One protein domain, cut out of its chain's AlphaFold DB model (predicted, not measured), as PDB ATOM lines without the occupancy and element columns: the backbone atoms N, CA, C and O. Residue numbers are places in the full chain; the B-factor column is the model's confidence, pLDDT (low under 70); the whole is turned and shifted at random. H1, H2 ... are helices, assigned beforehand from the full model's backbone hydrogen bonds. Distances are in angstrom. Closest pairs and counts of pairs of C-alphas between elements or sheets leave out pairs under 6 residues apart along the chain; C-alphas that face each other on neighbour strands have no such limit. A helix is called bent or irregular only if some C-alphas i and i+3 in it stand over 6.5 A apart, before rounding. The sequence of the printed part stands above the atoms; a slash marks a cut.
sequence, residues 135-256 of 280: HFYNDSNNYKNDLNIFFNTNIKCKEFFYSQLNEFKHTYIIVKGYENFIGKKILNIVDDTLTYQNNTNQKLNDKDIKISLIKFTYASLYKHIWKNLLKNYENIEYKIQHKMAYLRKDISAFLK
ATOM      1  N   HIS A 135     253.425 108.496 222.320       36.72
ATOM      2  CA  HIS A 135     252.615 109.247 223.293       36.72
ATOM      3  C   HIS A 135     252.272 110.676 222.845       36.72
ATOM      4  O   HIS A 135     251.237 111.202 223.250       36.72
ATOM      5  N   PHE A 136     253.058 111.284 221.952       36.34
ATOM      6  CA  PHE A 136     252.775 112.637 221.449       36.34
ATOM      7  C   PHE A 136     251.550 112.713 220.526       36.34
ATOM      8  O   PHE A 136     250.915 113.765 220.445       36.34
ATOM      9  N   TYR A 137     251.173 111.615 219.864       32.81
ATOM     10  CA  TYR A 137     249.983 111.597 219.006       32.81
ATOM     11  C   TYR A 137     248.670 111.433 219.790       32.81
ATOM     12  O   TYR A 137     247.652 112.007 219.392       32.81
ATOM     13  N   ASN A 138     248.694 110.753 220.943       34.72
ATOM     14  CA  ASN A 138     247.497 110.533 221.764       34.72
ATOM     15  C   ASN A 138     247.123 111.725 222.667       34.72
ATOM     16  O   ASN A 138     245.965 111.849 223.059       34.72
ATOM     17  N   ASP A 139     248.052 112.642 222.951       45.81
ATOM     18  CA  ASP A 139     247.794 113.793 223.832       45.81
ATOM     19  C   ASP A 139     247.053 114.961 223.155       45.81
ATOM     20  O   ASP A 139     246.565 115.873 223.824       45.81
ATOM     21  N   SER A 140     246.913 114.934 221.826       47.34
ATOM     22  CA  SER A 140     246.272 116.011 221.057       47.34
ATOM     23  C   SER A 140     244.765 116.174 221.331       47.34
ATOM     24  O   SER A 140     244.214 117.257 221.111       47.34
ATOM     25  N   ASN A 141     244.104 115.135 221.851       47.00
ATOM     26  CA  ASN A 141     242.683 115.171 222.212       47.00
ATOM     27  C   ASN A 141     242.435 115.438 223.706       47.00
ATOM     28  O   ASN A 141     241.382 115.973 224.050       47.00
ATOM     29  N   ASN A 142     243.400 115.144 224.583       56.75
ATOM     30  CA  ASN A 142     243.213 115.272 226.031       56.75
ATOM     31  C   ASN A 142     243.180 116.733 226.500       56.75
ATOM     32  O   ASN A 142     242.279 117.111 227.245       56.75
ATOM     33  N   TYR A 143     244.077 117.595 225.999       63.62
ATOM     34  CA  TYR A 143     244.128 118.992 226.460       63.62
ATOM     35  C   TYR A 143     242.868 119.798 226.095       63.62
ATOM     36  O   TYR A 143     242.495 120.726 226.807       63.62
ATOM     37  N   LYS A 144     242.184 119.448 224.994       65.00
ATOM     38  CA  LYS A 144     240.917 120.092 224.603       65.00
ATOM     39  C   LYS A 144     239.787 119.741 225.562       65.00
ATOM     40  O   LYS A 144     238.937 120.589 225.827       65.00
ATOM     41  N   ASN A 145     239.775 118.510 226.069       69.06
ATOM     42  CA  ASN A 145     238.786 118.078 227.045       69.06
ATOM     43  C   ASN A 145     238.998 118.800 228.385       69.06
ATOM     44  O   ASN A 145     238.059 119.382 228.921       69.06
ATOM     45  N   ASP A 146     240.250 118.872 228.846       71.62
ATOM     46  CA  ASP A 146     240.625 119.586 230.073       71.62
ATOM     47  C   ASP A 146     240.271 121.085 229.991       71.62
ATOM     48  O   ASP A 146     239.705 121.653 230.927       71.62
ATOM     49  N   LEU A 147     240.506 121.720 228.835       75.44
ATOM     50  CA  LEU A 147     240.110 123.110 228.584       75.44
ATOM     51  C   LEU A 147     238.594 123.307 228.543       75.44
ATOM     52  O   LEU A 147     238.099 124.310 229.053       75.44
ATOM     53  N   ASN A 148     237.847 122.379 227.944       76.62
ATOM     54  CA  ASN A 148     236.387 122.457 227.924       76.62
ATOM     55  C   ASN A 148     235.814 122.384 229.341       76.62
ATOM     56  O   ASN A 148     234.930 123.169 229.679       76.62
ATOM     57  N   ILE A 149     236.343 121.489 230.178       76.75
ATOM     58  CA  ILE A 149     235.964 121.392 231.590       76.75
ATOM     59  C   ILE A 149     236.315 122.703 232.307       76.75
ATOM     60  O   ILE A 149     235.436 123.314 232.912       76.75
ATOM     61  N   PHE A 150     237.549 123.194 232.156       82.94
ATOM     62  CA  PHE A 150     237.999 124.457 232.749       82.94
ATOM     63  C   PHE A 150     237.100 125.643 232.375       82.94
ATOM     64  O   PHE A 150     236.672 126.395 233.252       82.94
ATOM     65  N   PHE A 151     236.776 125.806 231.091       81.94
ATOM     66  CA  PHE A 151     235.946 126.907 230.604       81.94
ATOM     67  C   PHE A 151     234.474 126.781 231.003       81.94
ATOM     68  O   PHE A 151     233.812 127.803 231.180       81.94
ATOM     69  N   ASN A 152     233.954 125.562 231.161       78.94
ATOM     70  CA  ASN A 152     232.603 125.348 231.678       78.94
ATOM     71  C   ASN A 152     232.505 125.728 233.162       78.94
ATOM     72  O   ASN A 152     231.484 126.259 233.592       78.94
ATOM     73  N   THR A 153     233.570 125.510 233.936       78.38
ATOM     74  CA  THR A 153     233.656 125.936 235.341       78.38
ATOM     75  C   THR A 153     233.966 127.433 235.486       78.38
ATOM     76  O   THR A 153     233.548 128.064 236.457       78.38
ATOM     77  N   ASN A 154     234.660 128.032 234.511       80.81
ATOM     78  CA  ASN A 154     235.118 129.422 234.536       80.81
ATOM     79  C   ASN A 154     234.635 130.198 233.299       80.81
ATOM     80  O   ASN A 154     235.415 130.550 232.410       80.81
ATOM     81  N   ILE A 155     233.333 130.499 233.255       84.75
ATOM     82  CA  ILE A 155     232.692 131.182 232.117       84.75
ATOM     83  C   ILE A 155     233.349 132.541 231.819       84.75
ATOM     84  O   ILE A 155     233.609 132.850 230.659       84.75
ATOM     85  N   LYS A 156     233.714 133.314 232.853       86.44
ATOM     86  CA  LYS A 156     234.406 134.606 232.687       86.44
ATOM     87  C   LYS A 156     235.774 134.462 232.014       86.44
ATOM     88  O   LYS A 156     236.089 135.239 231.117       86.44
ATOM     89  N   CYS A 157     236.555 133.439 232.384       87.75
ATOM     90  CA  CYS A 157     237.816 133.123 231.707       87.75
ATOM     91  C   CYS A 157     237.578 132.824 230.229       87.75
ATOM     92  O   CYS A 157     238.311 133.316 229.381       87.75
ATOM     93  N   LYS A 158     236.542 132.039 229.910       86.94
ATOM     94  CA  LYS A 158     236.186 131.706 228.528       86.94
ATOM     95  C   LYS A 158     235.887 132.970 227.719       86.94
ATOM     96  O   LYS A 158     236.474 133.166 226.659       86.94
ATOM     97  N   GLU A 159     234.992 133.819 228.213       87.94
ATOM     98  CA  GLU A 159     234.580 135.053 227.532       87.94
ATOM     99  C   GLU A 159     235.759 136.004 227.302       87.94
ATOM    100  O   GLU A 159     235.967 136.460 226.176       87.94
ATOM    101  N   PHE A 160     236.567 136.243 228.338       92.44
ATOM    102  CA  PHE A 160     237.763 137.076 228.245       92.44
ATOM    103  C   PHE A 160     238.794 136.494 227.271       92.44
ATOM    104  O   PHE A 160     239.297 137.187 226.391       92.44
ATOM    105  N   PHE A 161     239.075 135.197 227.372       91.94
ATOM    106  CA  PHE A 161     240.062 134.540 226.526       91.94
ATOM    107  C   PHE A 161     239.689 134.618 225.042       91.94
ATOM    108  O   PHE A 161     240.500 135.022 224.208       91.94
ATOM    109  N   TYR A 162     238.444 134.282 224.688       89.50
ATOM    110  CA  TYR A 162     237.998 134.360 223.297       89.50
ATOM    111  C   TYR A 162     237.913 135.800 222.784       89.50
ATOM    112  O   TYR A 162     238.201 136.019 221.604       89.50
ATOM    113  N   SER A 163     237.572 136.779 223.631       90.38
ATOM    114  CA  SER A 163     237.590 138.190 223.229       90.38
ATOM    115  C   SER A 163     239.012 138.654 222.908       90.38
ATOM    116  O   SER A 163     239.228 139.222 221.839       90.38
ATOM    117  N   GLN A 164     239.996 138.296 223.739       92.81
ATOM    118  CA  GLN A 164     241.411 138.596 223.511       92.81
ATOM    119  C   GLN A 164     241.974 137.903 222.265       92.81
ATOM    120  O   GLN A 164     242.694 138.523 221.479       92.81
ATOM    121  N   LEU A 165     241.620 136.635 222.020       90.50
ATOM    122  CA  LEU A 165     241.994 135.948 220.777       90.50
ATOM    123  C   LEU A 165     241.399 136.634 219.545       90.50
ATOM    124  O   LEU A 165     242.041 136.687 218.492       90.50
ATOM    125  N   ASN A 166     240.160 137.111 219.651       87.38
ATOM    126  CA  ASN A 166     239.494 137.790 218.555       87.38
ATOM    127  C   ASN A 166     240.126 139.157 218.289       87.38
ATOM    128  O   ASN A 166     240.432 139.461 217.139       87.38
ATOM    129  N   GLU A 167     240.382 139.936 219.337       87.88
ATOM    130  CA  GLU A 167     241.108 141.201 219.262       87.88
ATOM    131  C   GLU A 167     242.461 140.989 218.579       87.88
ATOM    132  O   GLU A 167     242.727 141.611 217.553       87.88
ATOM    133  N   PHE A 168     243.246 140.009 219.038       88.81
ATOM    134  CA  PHE A 168     244.541 139.688 218.442       88.81
ATOM    135  C   PHE A 168     244.441 139.458 216.928       88.81
ATOM    136  O   PHE A 168     245.208 140.026 216.158       88.81
ATOM    137  N   LYS A 169     243.477 138.651 216.472       84.31
ATOM    138  CA  LYS A 169     243.317 138.330 215.042       84.31
ATOM    139  C   LYS A 169     242.986 139.544 214.171       84.31
ATOM    140  O   LYS A 169     243.295 139.507 212.980       84.31
ATOM    141  N   HIS A 170     242.331 140.557 214.733       80.44
ATOM    142  CA  HIS A 170     241.812 141.701 213.981       80.44
ATOM    143  C   HIS A 170     242.681 142.953 214.104       80.44
ATOM    144  O   HIS A 170     242.719 143.744 213.164       80.44
ATOM    145  N   THR A 171     243.367 143.146 215.231       80.56
ATOM    146  CA  THR A 171     244.071 144.400 215.534       80.56
ATOM    147  C   THR A 171     245.581 144.236 215.639       80.56
ATOM    148  O   THR A 171     246.311 145.208 215.450       80.56
ATOM    149  N   TYR A 172     246.077 143.030 215.927       80.06
ATOM    150  CA  TYR A 172     247.493 142.842 216.210       80.06
ATOM    151  C   TYR A 172     248.324 142.818 214.926       80.06
ATOM    152  O   TYR A 172     248.138 141.975 214.046       80.06
ATOM    153  N   ILE A 173     249.282 143.739 214.828       78.38
ATOM    154  CA  ILE A 173     250.188 143.849 213.683       78.38
ATOM    155  C   ILE A 173     251.486 143.112 214.006       78.38
ATOM    156  O   ILE A 173     252.195 143.455 214.949       78.38
ATOM    157  N   ILE A 174     251.825 142.119 213.185       79.75
ATOM    158  CA  ILE A 174     253.095 141.400 213.295       79.75
ATOM    159  C   ILE A 174     254.166 142.150 212.505       79.75
ATOM    160  O   ILE A 174     254.103 142.238 211.277       79.75
ATOM    161  N   VAL A 175     255.163 142.663 213.222       74.25
ATOM    162  CA  VAL A 175     256.303 143.389 212.655       74.25
ATOM    163  C   VAL A 175     257.526 142.477 212.634       74.25
ATOM    164  O   VAL A 175     257.825 141.799 213.616       74.25
ATOM    165  N   LYS A 176     258.241 142.467 211.505       76.94
ATOM    166  CA  LYS A 176     259.486 141.710 211.351       76.94
ATOM    167  C   LYS A 176     260.533 142.180 212.368       76.94
ATOM    168  O   LYS A 176     260.800 143.377 212.444       76.94
ATOM    169  N   GLY A 177     261.148 141.244 213.088       73.50
ATOM    170  CA  GLY A 177     262.172 141.509 214.105       73.50
ATOM    171  C   GLY A 177     261.622 141.764 215.513       73.50
ATOM    172  O   GLY A 177     262.401 142.018 216.426       73.50
ATOM    173  N   TYR A 178     260.299 141.699 215.694       77.56
ATOM    174  CA  TYR A 178     259.607 141.887 216.975       77.56
ATOM    175  C   TYR A 178     258.763 140.654 217.348       77.56
ATOM    176  O   TYR A 178     257.750 140.748 218.036       77.56
ATOM    177  N   GLU A 179     259.148 139.465 216.883       80.38
ATOM    178  CA  GLU A 179     258.391 138.224 217.075       80.38
ATOM    179  C   GLU A 179     258.321 137.799 218.548       80.38
ATOM    180  O   GLU A 179     257.335 137.201 218.977       80.38
ATOM    181  N   ASN A 180     259.315 138.170 219.356       81.75
ATOM    182  CA  ASN A 180     259.290 137.967 220.806       81.75
ATOM    183  C   ASN A 180     258.083 138.656 221.477       81.75
ATOM    184  O   ASN A 180     257.545 138.134 222.453       81.75
ATOM    185  N   PHE A 181     257.597 139.779 220.934       81.56
ATOM    186  CA  PHE A 181     256.388 140.447 221.425       81.56
ATOM    187  C   PHE A 181     255.112 139.651 221.135       81.56
ATOM    188  O   PHE A 181     254.157 139.763 221.903       81.56
ATOM    189  N   ILE A 182     255.102 138.802 220.100       84.12
ATOM    190  CA  ILE A 182     253.998 137.866 219.836       84.12
ATOM    191  C   ILE A 182     253.927 136.846 220.971       84.12
ATOM    192  O   ILE A 182     252.864 136.648 221.556       84.12
ATOM    193  N   GLY A 183     255.072 136.244 221.316       84.38
ATOM    194  CA  GLY A 183     255.176 135.287 222.418       84.38
ATOM    195  C   GLY A 183     254.751 135.904 223.751       84.38
ATOM    196  O   GLY A 183     253.901 135.345 224.438       84.38
ATOM    197  N   LYS A 184     255.251 137.108 224.064       86.81
ATOM    198  CA  LYS A 184     254.840 137.866 225.259       86.81
ATOM    199  C   LYS A 184     253.345 138.176 225.264       86.81
ATOM    200  O   LYS A 184     252.693 137.976 226.279       86.81
ATOM    201  N   LYS A 185     252.766 138.611 224.139       88.00
ATOM    202  CA  LYS A 185     251.323 138.887 224.061       88.00
ATOM    203  C   LYS A 185     250.494 137.620 224.280       88.00
ATOM    204  O   LYS A 185     249.480 137.697 224.960       88.00
ATOM    205  N   ILE A 186     250.921 136.472 223.752       89.75
ATOM    206  CA  ILE A 186     250.262 135.178 223.993       89.75
ATOM    207  C   ILE A 186     250.305 134.812 225.477       89.75
ATOM    208  O   ILE A 186     249.270 134.450 226.032       89.75
ATOM    209  N   LEU A 187     251.471 134.934 226.117       89.81
ATOM    210  CA  LEU A 187     251.617 134.661 227.548       89.81
ATOM    211  C   LEU A 187     250.729 135.588 228.381       89.81
ATOM    212  O   LEU A 187     249.971 135.093 229.206       89.81
ATOM    213  N   ASN A 188     250.712 136.888 228.075       90.69
ATOM    214  CA  ASN A 188     249.848 137.850 228.758       90.69
ATOM    215  C   ASN A 188     248.360 137.499 228.612       90.69
ATOM    216  O   ASN A 188     247.646 137.516 229.601       90.69
ATOM    217  N   ILE A 189     247.886 137.114 227.416       90.31
ATOM    218  CA  ILE A 189     246.486 136.684 227.232       90.31
ATOM    219  C   ILE A 189     246.156 135.507 228.157       90.31
ATOM    220  O   ILE A 189     245.077 135.476 228.750       90.31
ATOM    221  N   VAL A 190     247.065 134.535 228.276       90.69
ATOM    222  CA  VAL A 190     246.869 133.361 229.134       90.69
ATOM    223  C   VAL A 190     246.903 133.744 230.611       90.69
ATOM    224  O   VAL A 190     246.002 133.353 231.349       90.69
ATOM    225  N   ASP A 191     247.893 134.522 231.039       88.38
ATOM    226  CA  ASP A 191     248.041 134.940 232.433       88.38
ATOM    227  C   ASP A 191     246.867 135.821 232.877       88.38
ATOM    228  O   ASP A 191     246.243 135.531 233.898       88.38
ATOM    229  N   ASP A 192     246.470 136.799 232.059       88.81
ATOM    230  CA  ASP A 192     245.299 137.643 232.306       88.81
ATOM    231  C   ASP A 192     244.023 136.792 232.376       88.81
ATOM    232  O   ASP A 192     243.196 136.984 233.263       88.81
ATOM    233  N   THR A 193     243.875 135.786 231.508       88.69
ATOM    234  CA  THR A 193     242.736 134.850 231.557       88.69
ATOM    235  C   THR A 193     242.668 134.107 232.886       88.69
ATOM    236  O   THR A 193     241.579 133.945 233.442       88.69
ATOM    237  N   LEU A 194     243.812 133.663 233.408       87.44
ATOM    238  CA  LEU A 194     243.890 132.940 234.676       87.44
ATOM    239  C   LEU A 194     243.571 133.835 235.882       87.44
ATOM    240  O   LEU A 194     243.157 133.312 236.913       87.44
ATOM    241  N   THR A 195     243.661 135.166 235.767       86.19
ATOM    242  CA  THR A 195     243.223 136.080 236.842       86.19
ATOM    243  C   THR A 195     241.707 136.074 237.067       86.19
ATOM    244  O   THR A 195     241.256 136.324 238.182       86.19
ATOM    245  N   TYR A 196     240.913 135.723 236.049       81.69
ATOM    246  CA  TYR A 196     239.447 135.667 236.125       81.69
ATOM    247  C   TYR A 196     238.895 134.330 236.641       81.69
ATOM    248  O   TYR A 196     237.681 134.108 236.598       81.69
ATOM    249  N   GLN A 197     239.764 133.426 237.100       82.50
ATOM    250  CA  GLN A 197     239.348 132.126 237.619       82.50
ATOM    251  C   GLN A 197     238.569 132.277 238.931       82.50
ATOM    252  O   GLN A 197     238.933 133.059 239.808       82.50
ATOM    253  N   ASN A 198     237.494 131.502 239.085       68.00
ATOM    254  CA  ASN A 198     236.585 131.634 240.226       68.00
ATOM    255  C   ASN A 198     237.207 131.165 241.558       68.00
ATOM    256  O   ASN A 198     236.768 131.606 242.614       68.00
ATOM    257  N   ASN A 199     238.211 130.280 241.521       62.81
ATOM    258  CA  ASN A 199     238.928 129.772 242.694       62.81
ATOM    259  C   ASN A 199     240.410 129.561 242.360       62.81
ATOM    260  O   ASN A 199     240.740 128.665 241.589       62.81
ATOM    261  N   THR A 200     241.312 130.305 243.006       55.38
ATOM    262  CA  THR A 200     242.777 130.127 242.894       55.38
ATOM    263  C   THR A 200     243.276 128.773 243.423       55.38
ATOM    264  O   THR A 200     244.387 128.366 243.103       55.38
ATOM    265  N   ASN A 201     242.443 128.056 244.192       48.22
ATOM    266  CA  ASN A 201     242.760 126.769 244.825       48.22
ATOM    267  C   ASN A 201     242.073 125.549 244.185       48.22
ATOM    268  O   ASN A 201     242.211 124.436 244.699       48.22
ATOM    269  N   GLN A 202     241.334 125.700 243.079       48.00
ATOM    270  CA  GLN A 202     240.860 124.530 242.335       48.00
ATOM    271  C   GLN A 202     242.011 123.982 241.490       48.00
ATOM    272  O   GLN A 202     242.176 124.339 240.326       48.00
ATOM    273  N   LYS A 203     242.805 123.084 242.087       46.31
ATOM    274  CA  LYS A 203     243.649 122.147 241.342       46.31
ATOM    275  C   LYS A 203     242.752 121.341 240.402       46.31
ATOM    276  O   LYS A 203     242.204 120.310 240.784       46.31
ATOM    277  N   LEU A 204     242.580 121.811 239.173       47.31
ATOM    278  CA  LEU A 204     242.093 120.981 238.082       47.31
ATOM    279  C   LEU A 204     243.215 119.992 237.739       47.31
ATOM    280  O   LEU A 204     244.078 120.265 236.917       47.31
ATOM    281  N   ASN A 205     243.201 118.856 238.442       44.66
ATOM    282  CA  ASN A 205     243.906 117.617 238.116       44.66
ATOM    283  C   ASN A 205     245.401 117.743 237.787       44.66
ATOM    284  O   ASN A 205     245.782 117.302 236.711       44.66
ATOM    285  N   ASP A 206     246.235 118.298 238.678       48.41
ATOM    286  CA  ASP A 206     247.720 118.219 238.647       48.41
ATOM    287  C   ASP A 206     248.421 118.504 237.289       48.41
ATOM    288  O   ASP A 206     249.623 118.294 237.139       48.41
ATOM    289  N   LYS A 207     247.694 119.020 236.296       56.47
ATOM    290  CA  LYS A 207     248.153 119.367 234.958       56.47
ATOM    291  C   LYS A 207     248.051 120.865 234.843       56.47
ATOM    292  O   LYS A 207     246.995 121.450 235.072       56.47
ATOM    293  N   ASP A 208     249.162 121.474 234.467       69.31
ATOM    294  CA  ASP A 208     249.238 122.912 234.334       69.31
ATOM    295  C   ASP A 208     248.324 123.390 233.190       69.31
ATOM    296  O   ASP A 208     248.663 123.325 232.003       69.31
ATOM    297  N   ILE A 209     247.117 123.842 233.553       79.88
ATOM    298  CA  ILE A 209     246.105 124.363 232.626       79.88
ATOM    299  C   ILE A 209     246.666 125.517 231.791       79.88
ATOM    300  O   ILE A 209     246.245 125.711 230.648       79.88
ATOM    301  N   LYS A 210     247.679 126.224 232.313       84.56
ATOM    302  CA  LYS A 210     248.423 127.264 231.605       84.56
ATOM    303  C   LYS A 210     249.053 126.719 230.328       84.56
ATOM    304  O   LYS A 210     248.883 127.317 229.269       84.56
ATOM    305  N   ILE A 211     249.694 125.549 230.371       83.00
ATOM    306  CA  ILE A 211     250.305 124.919 229.188       83.00
ATOM    307  C   ILE A 211     249.236 124.586 228.148       83.00
ATOM    308  O   ILE A 211     249.423 124.833 226.953       83.00
ATOM    309  N   SER A 212     248.098 124.048 228.589       80.69
ATOM    310  CA  SER A 212     246.972 123.745 227.704       80.69
ATOM    311  C   SER A 212     246.422 125.015 227.044       80.69
ATOM    312  O   SER A 212     246.202 125.024 225.831       80.69
ATOM    313  N   LEU A 213     246.278 126.106 227.801       85.56
ATOM    314  CA  LEU A 213     245.852 127.412 227.292       85.56
ATOM    315  C   LEU A 213     246.863 128.003 226.302       85.56
ATOM    316  O   LEU A 213     246.456 128.489 225.246       85.56
ATOM    317  N   ILE A 214     248.167 127.906 226.574       88.50
ATOM    318  CA  ILE A 214     249.228 128.356 225.657       88.50
ATOM    319  C   ILE A 214     249.148 127.579 224.341       88.50
ATOM    320  O   ILE A 214     249.071 128.184 223.269       88.50
ATOM    321  N   LYS A 215     249.097 126.241 224.404       86.00
ATOM    322  CA  LYS A 215     248.987 125.378 223.216       86.00
ATOM    323  C   LYS A 215     247.744 125.717 222.398       86.00
ATOM    324  O   LYS A 215     247.825 125.859 221.178       86.00
ATOM    325  N   PHE A 216     246.603 125.894 223.061       82.81
ATOM    326  CA  PHE A 216     245.350 126.246 222.398       82.81
ATOM    327  C   PHE A 216     245.385 127.649 221.780       82.81
ATOM    328  O   PHE A 216     244.890 127.838 220.667       82.81
ATOM    329  N   THR A 217     246.006 128.617 222.454       87.38
ATOM    330  CA  THR A 217     246.212 129.977 221.939       87.38
ATOM    331  C   THR A 217     247.044 129.946 220.663       87.38
ATOM    332  O   THR A 217     246.600 130.443 219.626       87.38
ATOM    333  N   TYR A 218     248.204 129.285 220.699       86.19
ATOM    334  CA  TYR A 218     249.059 129.121 219.524       86.19
ATOM    335  C   TYR A 218     248.330 128.424 218.381       86.19
ATOM    336  O   TYR A 218     248.341 128.927 217.262       86.19
ATOM    337  N   ALA A 219     247.636 127.314 218.648       81.94
ATOM    338  CA  ALA A 219     246.867 126.606 217.627       81.94
ATOM    339  C   ALA A 219     245.774 127.496 217.003       81.94
ATOM    340  O   ALA A 219     245.567 127.482 215.788       81.94
ATOM    341  N   SER A 220     245.112 128.320 217.818       79.56
ATOM    342  CA  SER A 220     244.043 129.229 217.390       79.56
ATOM    343  C   SER A 220     244.542 130.415 216.563       79.56
ATOM    344  O   SER A 220     243.802 130.927 215.716       79.56
ATOM    345  N   LEU A 221     245.775 130.863 216.812       86.75
ATOM    346  CA  LEU A 221     246.421 131.988 216.131       86.75
ATOM    347  C   LEU A 221     247.392 131.546 215.025       86.75
ATOM    348  O   LEU A 221     247.838 132.383 214.241       86.75
ATOM    349  N   TYR A 222     247.667 130.242 214.907       86.25
ATOM    350  CA  TYR A 222     248.695 129.668 214.035       86.25
ATOM    351  C   TYR A 222     248.627 130.203 212.609       86.25
ATOM    352  O   TYR A 222     249.609 130.730 212.103       86.25
ATOM    353  N   LYS A 223     247.454 130.141 211.967       81.00
ATOM    354  CA  LYS A 223     247.298 130.601 210.577       81.00
ATOM    355  C   LYS A 223     247.668 132.076 210.398       81.00
ATOM    356  O   LYS A 223     248.196 132.440 209.354       81.00
ATOM    357  N   HIS A 224     247.375 132.913 211.392       79.88
ATOM    358  CA  HIS A 224     247.662 134.343 211.344       79.88
ATOM    359  C   HIS A 224     249.158 134.611 211.565       79.88
ATOM    360  O   HIS A 224     249.781 135.322 210.779       79.88
ATOM    361  N   ILE A 225     249.750 133.977 212.581       86.06
ATOM    362  CA  ILE A 225     251.169 134.134 212.928       86.06
ATOM    363  C   ILE A 225     252.065 133.537 211.838       86.06
ATOM    364  O   ILE A 225     252.928 134.221 211.288       86.06
ATOM    365  N   TRP A 226     251.826 132.277 211.475       86.31
ATOM    366  CA  TRP A 226     252.663 131.516 210.550       86.31
ATOM    367  C   TRP A 226     252.715 132.135 209.155       86.31
ATOM    368  O   TRP A 226     253.781 132.218 208.553       86.31
ATOM    369  N   LYS A 227     251.582 132.650 208.658       84.19
ATOM    370  CA  LYS A 227     251.522 133.346 207.365       84.19
ATOM    371  C   LYS A 227     252.477 134.544 207.313       84.19
ATOM    372  O   LYS A 227     253.132 134.758 206.295       84.19
ATOM    373  N   ASN A 228     252.567 135.311 208.399       82.62
ATOM    374  CA  ASN A 228     253.448 136.475 208.469       82.62
ATOM    375  C   ASN A 228     254.916 136.073 208.662       82.62
ATOM    376  O   ASN A 228     255.791 136.674 208.041       82.62
ATOM    377  N   LEU A 229     255.188 135.031 209.454       83.94
ATOM    378  CA  LEU A 229     256.543 134.499 209.617       83.94
ATOM    379  C   LEU A 229     257.106 133.956 208.299       83.94
ATOM    380  O   LEU A 229     258.208 134.344 207.918       83.94
ATOM    381  N   LEU A 230     256.332 133.156 207.559       84.94
ATOM    382  CA  LEU A 230     256.728 132.664 206.236       84.94
ATOM    383  C   LEU A 230     257.095 133.823 205.307       84.94
ATOM    384  O   LEU A 230     258.206 133.869 204.789       84.94
ATOM    385  N   LYS A 231     256.220 134.828 205.190       83.94
ATOM    386  CA  LYS A 231     256.487 136.010 204.357       83.94
ATOM    387  C   LYS A 231     257.809 136.706 204.716       83.94
ATOM    388  O   LYS A 231     258.489 137.231 203.836       83.94
ATOM    389  N   ASN A 232     258.169 136.732 205.997       82.19
ATOM    390  CA  ASN A 232     259.348 137.445 206.484       82.19
ATOM    391  C   ASN A 232     260.651 136.639 206.376       82.19
ATOM    392  O   ASN A 232     261.716 137.253 206.207       82.19
ATOM    393  N   TYR A 233     260.568 135.307 206.484       85.56
ATOM    394  CA  TYR A 233     261.721 134.432 206.717       85.56
ATOM    395  C   TYR A 233     261.915 133.311 205.693       85.56
ATOM    396  O   TYR A 233     263.014 132.766 205.653       85.56
ATOM    397  N   GLU A 234     260.957 133.025 204.810       88.50
ATOM    398  CA  GLU A 234     261.047 131.932 203.822       88.50
ATOM    399  C   GLU A 234     262.329 132.007 202.975       88.50
ATOM    400  O   GLU A 234     263.059 131.030 202.835       88.50
ATOM    401  N   ASN A 235     262.689 133.198 202.490       85.25
ATOM    402  CA  ASN A 235     263.921 133.384 201.716       85.25
ATOM    403  C   ASN A 235     265.203 133.165 202.536       85.25
ATOM    404  O   ASN A 235     266.232 132.763 201.991       85.25
ATOM    405  N   ILE A 236     265.177 133.491 203.831       84.94
ATOM    406  CA  ILE A 236     266.322 133.291 204.727       84.94
ATOM    407  C   ILE A 236     266.446 131.801 205.043       84.94
ATOM    408  O   ILE A 236     267.535 131.244 204.909       84.94
ATOM    409  N   GLU A 237     265.332 131.156 205.379       86.88
ATOM    410  CA  GLU A 237     265.242 129.719 205.613       86.88
ATOM    411  C   GLU A 237     265.743 128.931 204.398       86.88
ATOM    412  O   GLU A 237     266.639 128.101 204.540       86.88
ATOM    413  N   TYR A 238     265.281 129.268 203.192       88.19
ATOM    414  CA  TYR A 238     265.737 128.646 201.949       88.19
ATOM    415  C   TYR A 238     267.261 128.737 201.775       88.19
ATOM    416  O   TYR A 238     267.928 127.743 201.480       88.19
ATOM    417  N   LYS A 239     267.850 129.920 202.003       86.06
ATOM    418  CA  LYS A 239     269.307 130.112 201.902       86.06
ATOM    419  C   LYS A 239     270.070 129.283 202.934       86.06
ATOM    420  O   LYS A 239     271.132 128.751 202.610       86.06
ATOM    421  N   ILE A 240     269.556 129.181 204.160       83.69
ATOM    422  CA  ILE A 240     270.161 128.373 205.226       83.69
ATOM    423  C   ILE A 240     270.086 126.889 204.864       83.69
ATOM    424  O   ILE A 240     271.116 126.218 204.881       83.69
ATOM    425  N   GLN A 241     268.914 126.398 204.459       84.62
ATOM    426  CA  GLN A 241     268.720 125.009 204.039       84.62
ATOM    427  C   GLN A 241     269.642 124.644 202.866       84.62
ATOM    428  O   GLN A 241     270.299 123.603 202.895       84.62
ATOM    429  N   HIS A 242     269.776 125.525 201.870       84.94
ATOM    430  CA  HIS A 242     270.677 125.304 200.740       84.94
ATOM    431  C   HIS A 242     272.153 125.257 201.171       84.94
ATOM    432  O   HIS A 242     272.905 124.384 200.733       84.94
ATOM    433  N   LYS A 243     272.589 126.165 202.056       82.69
ATOM    434  CA  LYS A 243     273.953 126.137 202.614       82.69
ATOM    435  C   LYS A 243     274.212 124.869 203.424       82.69
ATOM    436  O   LYS A 243     275.268 124.264 203.269       82.69
ATOM    437  N   MET A 244     273.253 124.442 204.243       78.62
ATOM    438  CA  MET A 244     273.343 123.192 205.000       78.62
ATOM    439  C   MET A 244     273.459 121.978 204.076       78.62
ATOM    440  O   MET A 244     274.289 121.106 204.320       78.62
ATOM    441  N   ALA A 245     272.682 121.931 202.992       81.00
ATOM    442  CA  ALA A 245     272.764 120.858 202.004       81.00
ATOM    443  C   ALA A 245     274.136 120.816 201.312       81.00
ATOM    444  O   ALA A 245     274.713 119.740 201.148       81.00
ATOM    445  N   TYR A 246     274.680 121.982 200.956       84.06
ATOM    446  CA  TYR A 246     276.016 122.097 200.374       84.06
ATOM    447  C   TYR A 246     277.105 121.621 201.344       84.06
ATOM    448  O   TYR A 246     277.876 120.731 201.000       84.06
ATOM    449  N   LEU A 247     277.102 122.119 202.586       78.56
ATOM    450  CA  LEU A 247     278.042 121.688 203.626       78.56
ATOM    451  C   LEU A 247     277.957 120.184 203.884       78.56
ATOM    452  O   LEU A 247     278.977 119.514 203.994       78.56
ATOM    453  N   ARG A 248     276.741 119.632 203.933       79.62
ATOM    454  CA  ARG A 248     276.542 118.193 204.088       79.62
ATOM    455  C   ARG A 248     277.203 117.423 202.947       79.62
ATOM    456  O   ARG A 248     277.887 116.441 203.211       79.62
ATOM    457  N   LYS A 249     277.041 117.877 201.701       83.25
ATOM    458  CA  LYS A 249     277.664 117.255 200.526       83.25
ATOM    459  C   LYS A 249     279.190 117.337 200.579       83.25
ATOM    460  O   LYS A 249     279.845 116.326 200.339       83.25
ATOM    461  N   ASP A 250     279.737 118.499 200.917       80.69
ATOM    462  CA  ASP A 250     281.182 118.718 201.000       80.69
ATOM    463  C   ASP A 250     281.822 117.866 202.094       80.69
ATOM    464  O   ASP A 250     282.827 117.198 201.851       80.69
ATOM    465  N   ILE A 251     281.214 117.816 203.281       81.50
ATOM    466  CA  ILE A 251     281.734 116.996 204.374       81.50
ATOM    467  C   ILE A 251     281.585 115.511 204.037       81.50
ATOM    468  O   ILE A 251     282.523 114.749 204.252       81.50
ATOM    469  N   SER A 252     280.468 115.079 203.445       79.50
ATOM    470  CA  SER A 252     280.340 113.703 202.957       79.50
ATOM    471  C   SER A 252     281.415 113.355 201.922       79.50
ATOM    472  O   SER A 252     281.993 112.275 201.996       79.50
ATOM    473  N   ALA A 253     281.736 114.260 200.991       80.62
ATOM    474  CA  ALA A 253     282.804 114.059 200.012       80.62
ATOM    475  C   ALA A 253     284.195 113.998 200.667       80.62
ATOM    476  O   ALA A 253     285.020 113.164 200.288       80.62
ATOM    477  N   PHE A 254     284.448 114.835 201.675       79.62
ATOM    478  CA  PHE A 254     285.669 114.790 202.475       79.62
ATOM    479  C   PHE A 254     285.800 113.463 203.230       79.62
ATOM    480  O   PHE A 254     286.817 112.789 203.093       79.62
ATOM    481  N   LEU A 255     284.764 113.038 203.958       77.06
ATOM    482  CA  LEU A 255     284.758 111.765 204.690       77.06
ATOM    483  C   LEU A 255     284.978 110.576 203.750       77.06
ATOM    484  O   LEU A 255     285.742 109.673 204.086       77.06
ATOM    485  N   LYS A 256     284.398 110.626 202.544       78.94
ATOM    486  CA  LYS A 256     284.655 109.659 201.471       78.94
ATOM    487  C   LYS A 256     286.134 109.593 201.097       78.94
ATOM    488  O   LYS A 256     286.725 108.522 201.023       78.94
TER     489      LYS A 256
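This is residues 135 to 256 of the 280 residues of an uncharacterized protein of Plasmodium falciparum RAJ116 (UniProt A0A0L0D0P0). Three helices, H3, H4 and the first arm of the long helix H5, make a small up-and-down bundle, each running against the one before it in the chain, and the far part of H5 sticks out of it as a long free arm, residues 234 to 256. H2 slants past one end of the bundle, with the short H1 beyond it. The printed part has 122 residues with five named helices, H1 to H5 in chain order, and no named strand; the class is all helix. The whole is loose, with a radius of gyration of the C-alphas of 19.9 A, and flat, spanning 64 by 37 by 19 A, the free arm adding much of the length.

H5, residues 209 to 256, was assigned by its hydrogen bonds as one helix but is bent, C-alphas 232 and 235 being 7.8 A apart. Its arm H5a, residues 209 to 232, is 32.1 A long from C-alpha 209 at (246.105, 124.363, 232.626); it is irregular, with C-alphas 220 and 223 7.7 A apart, and has a kink of 62 degrees near residue 222. Its arm H5b, residues 235 to 256, is 31.5 A long and ends with C-alpha 256 at (284.655, 109.659, 201.471). H4 holds residues 179 to 195, 25.0 A, and H3 residues 155 to 171, 24.1 A. H2 holds residues 142 to 153, 17.1 A, and H1 residues 135 to 138, 5.5 A, from C-alpha 135 at (252.615, 109.247, 223.293).

H5a, with residues 210 to 218 alone, touches H4 at a shallow tilt of 26 degrees, opposite ways, a helical hairpin; the closest C-alphas, of Val 190 and Leu 213, are 6.3 A apart. H3 and H4 form another, at 22 degrees, with the C-alphas of Cys 157 and Thr 193 closest at 5.2 A. H3 touches H5a with residues 165 to 169 alone, the same way at a shallow tilt of 8 degrees, the C-alphas of Lys 169 and His 224 closest at 7.0 A. H2, with residues 143 to 147 alone, touches H5a at a steep tilt of 66 degrees, the C-alphas of Tyr 143 and Ser 212 closest at 5.7 A. H2 and H3 only just touch, with 3 pairs of C-alphas within 8 A, and only at the corner, the C-alphas of Phe 151 and Lys 158 closest at 5.2 A. H1 and H2 meet only through their link. H5b is about perpendicular to H5a, at 89 degrees, and apart from H1, H2, H3 and H4. Every O i to N i+4 pair is within hydrogen-bond range in H2, H3, H4 and H5b, and 17 of 20 are in H5a; H1 is too short for such a pair.

The C-alphas farthest apart, of Asn 198 and Lys 256, are 65.5 A apart. Without residues 234 to 256 the body spans 42 by 32 by 18 A. The printed part has no cut; the link from H4 to H5, residues 196 to 208, is long. Residues 135 to 145 and 198 to 208 have pLDDT under 70.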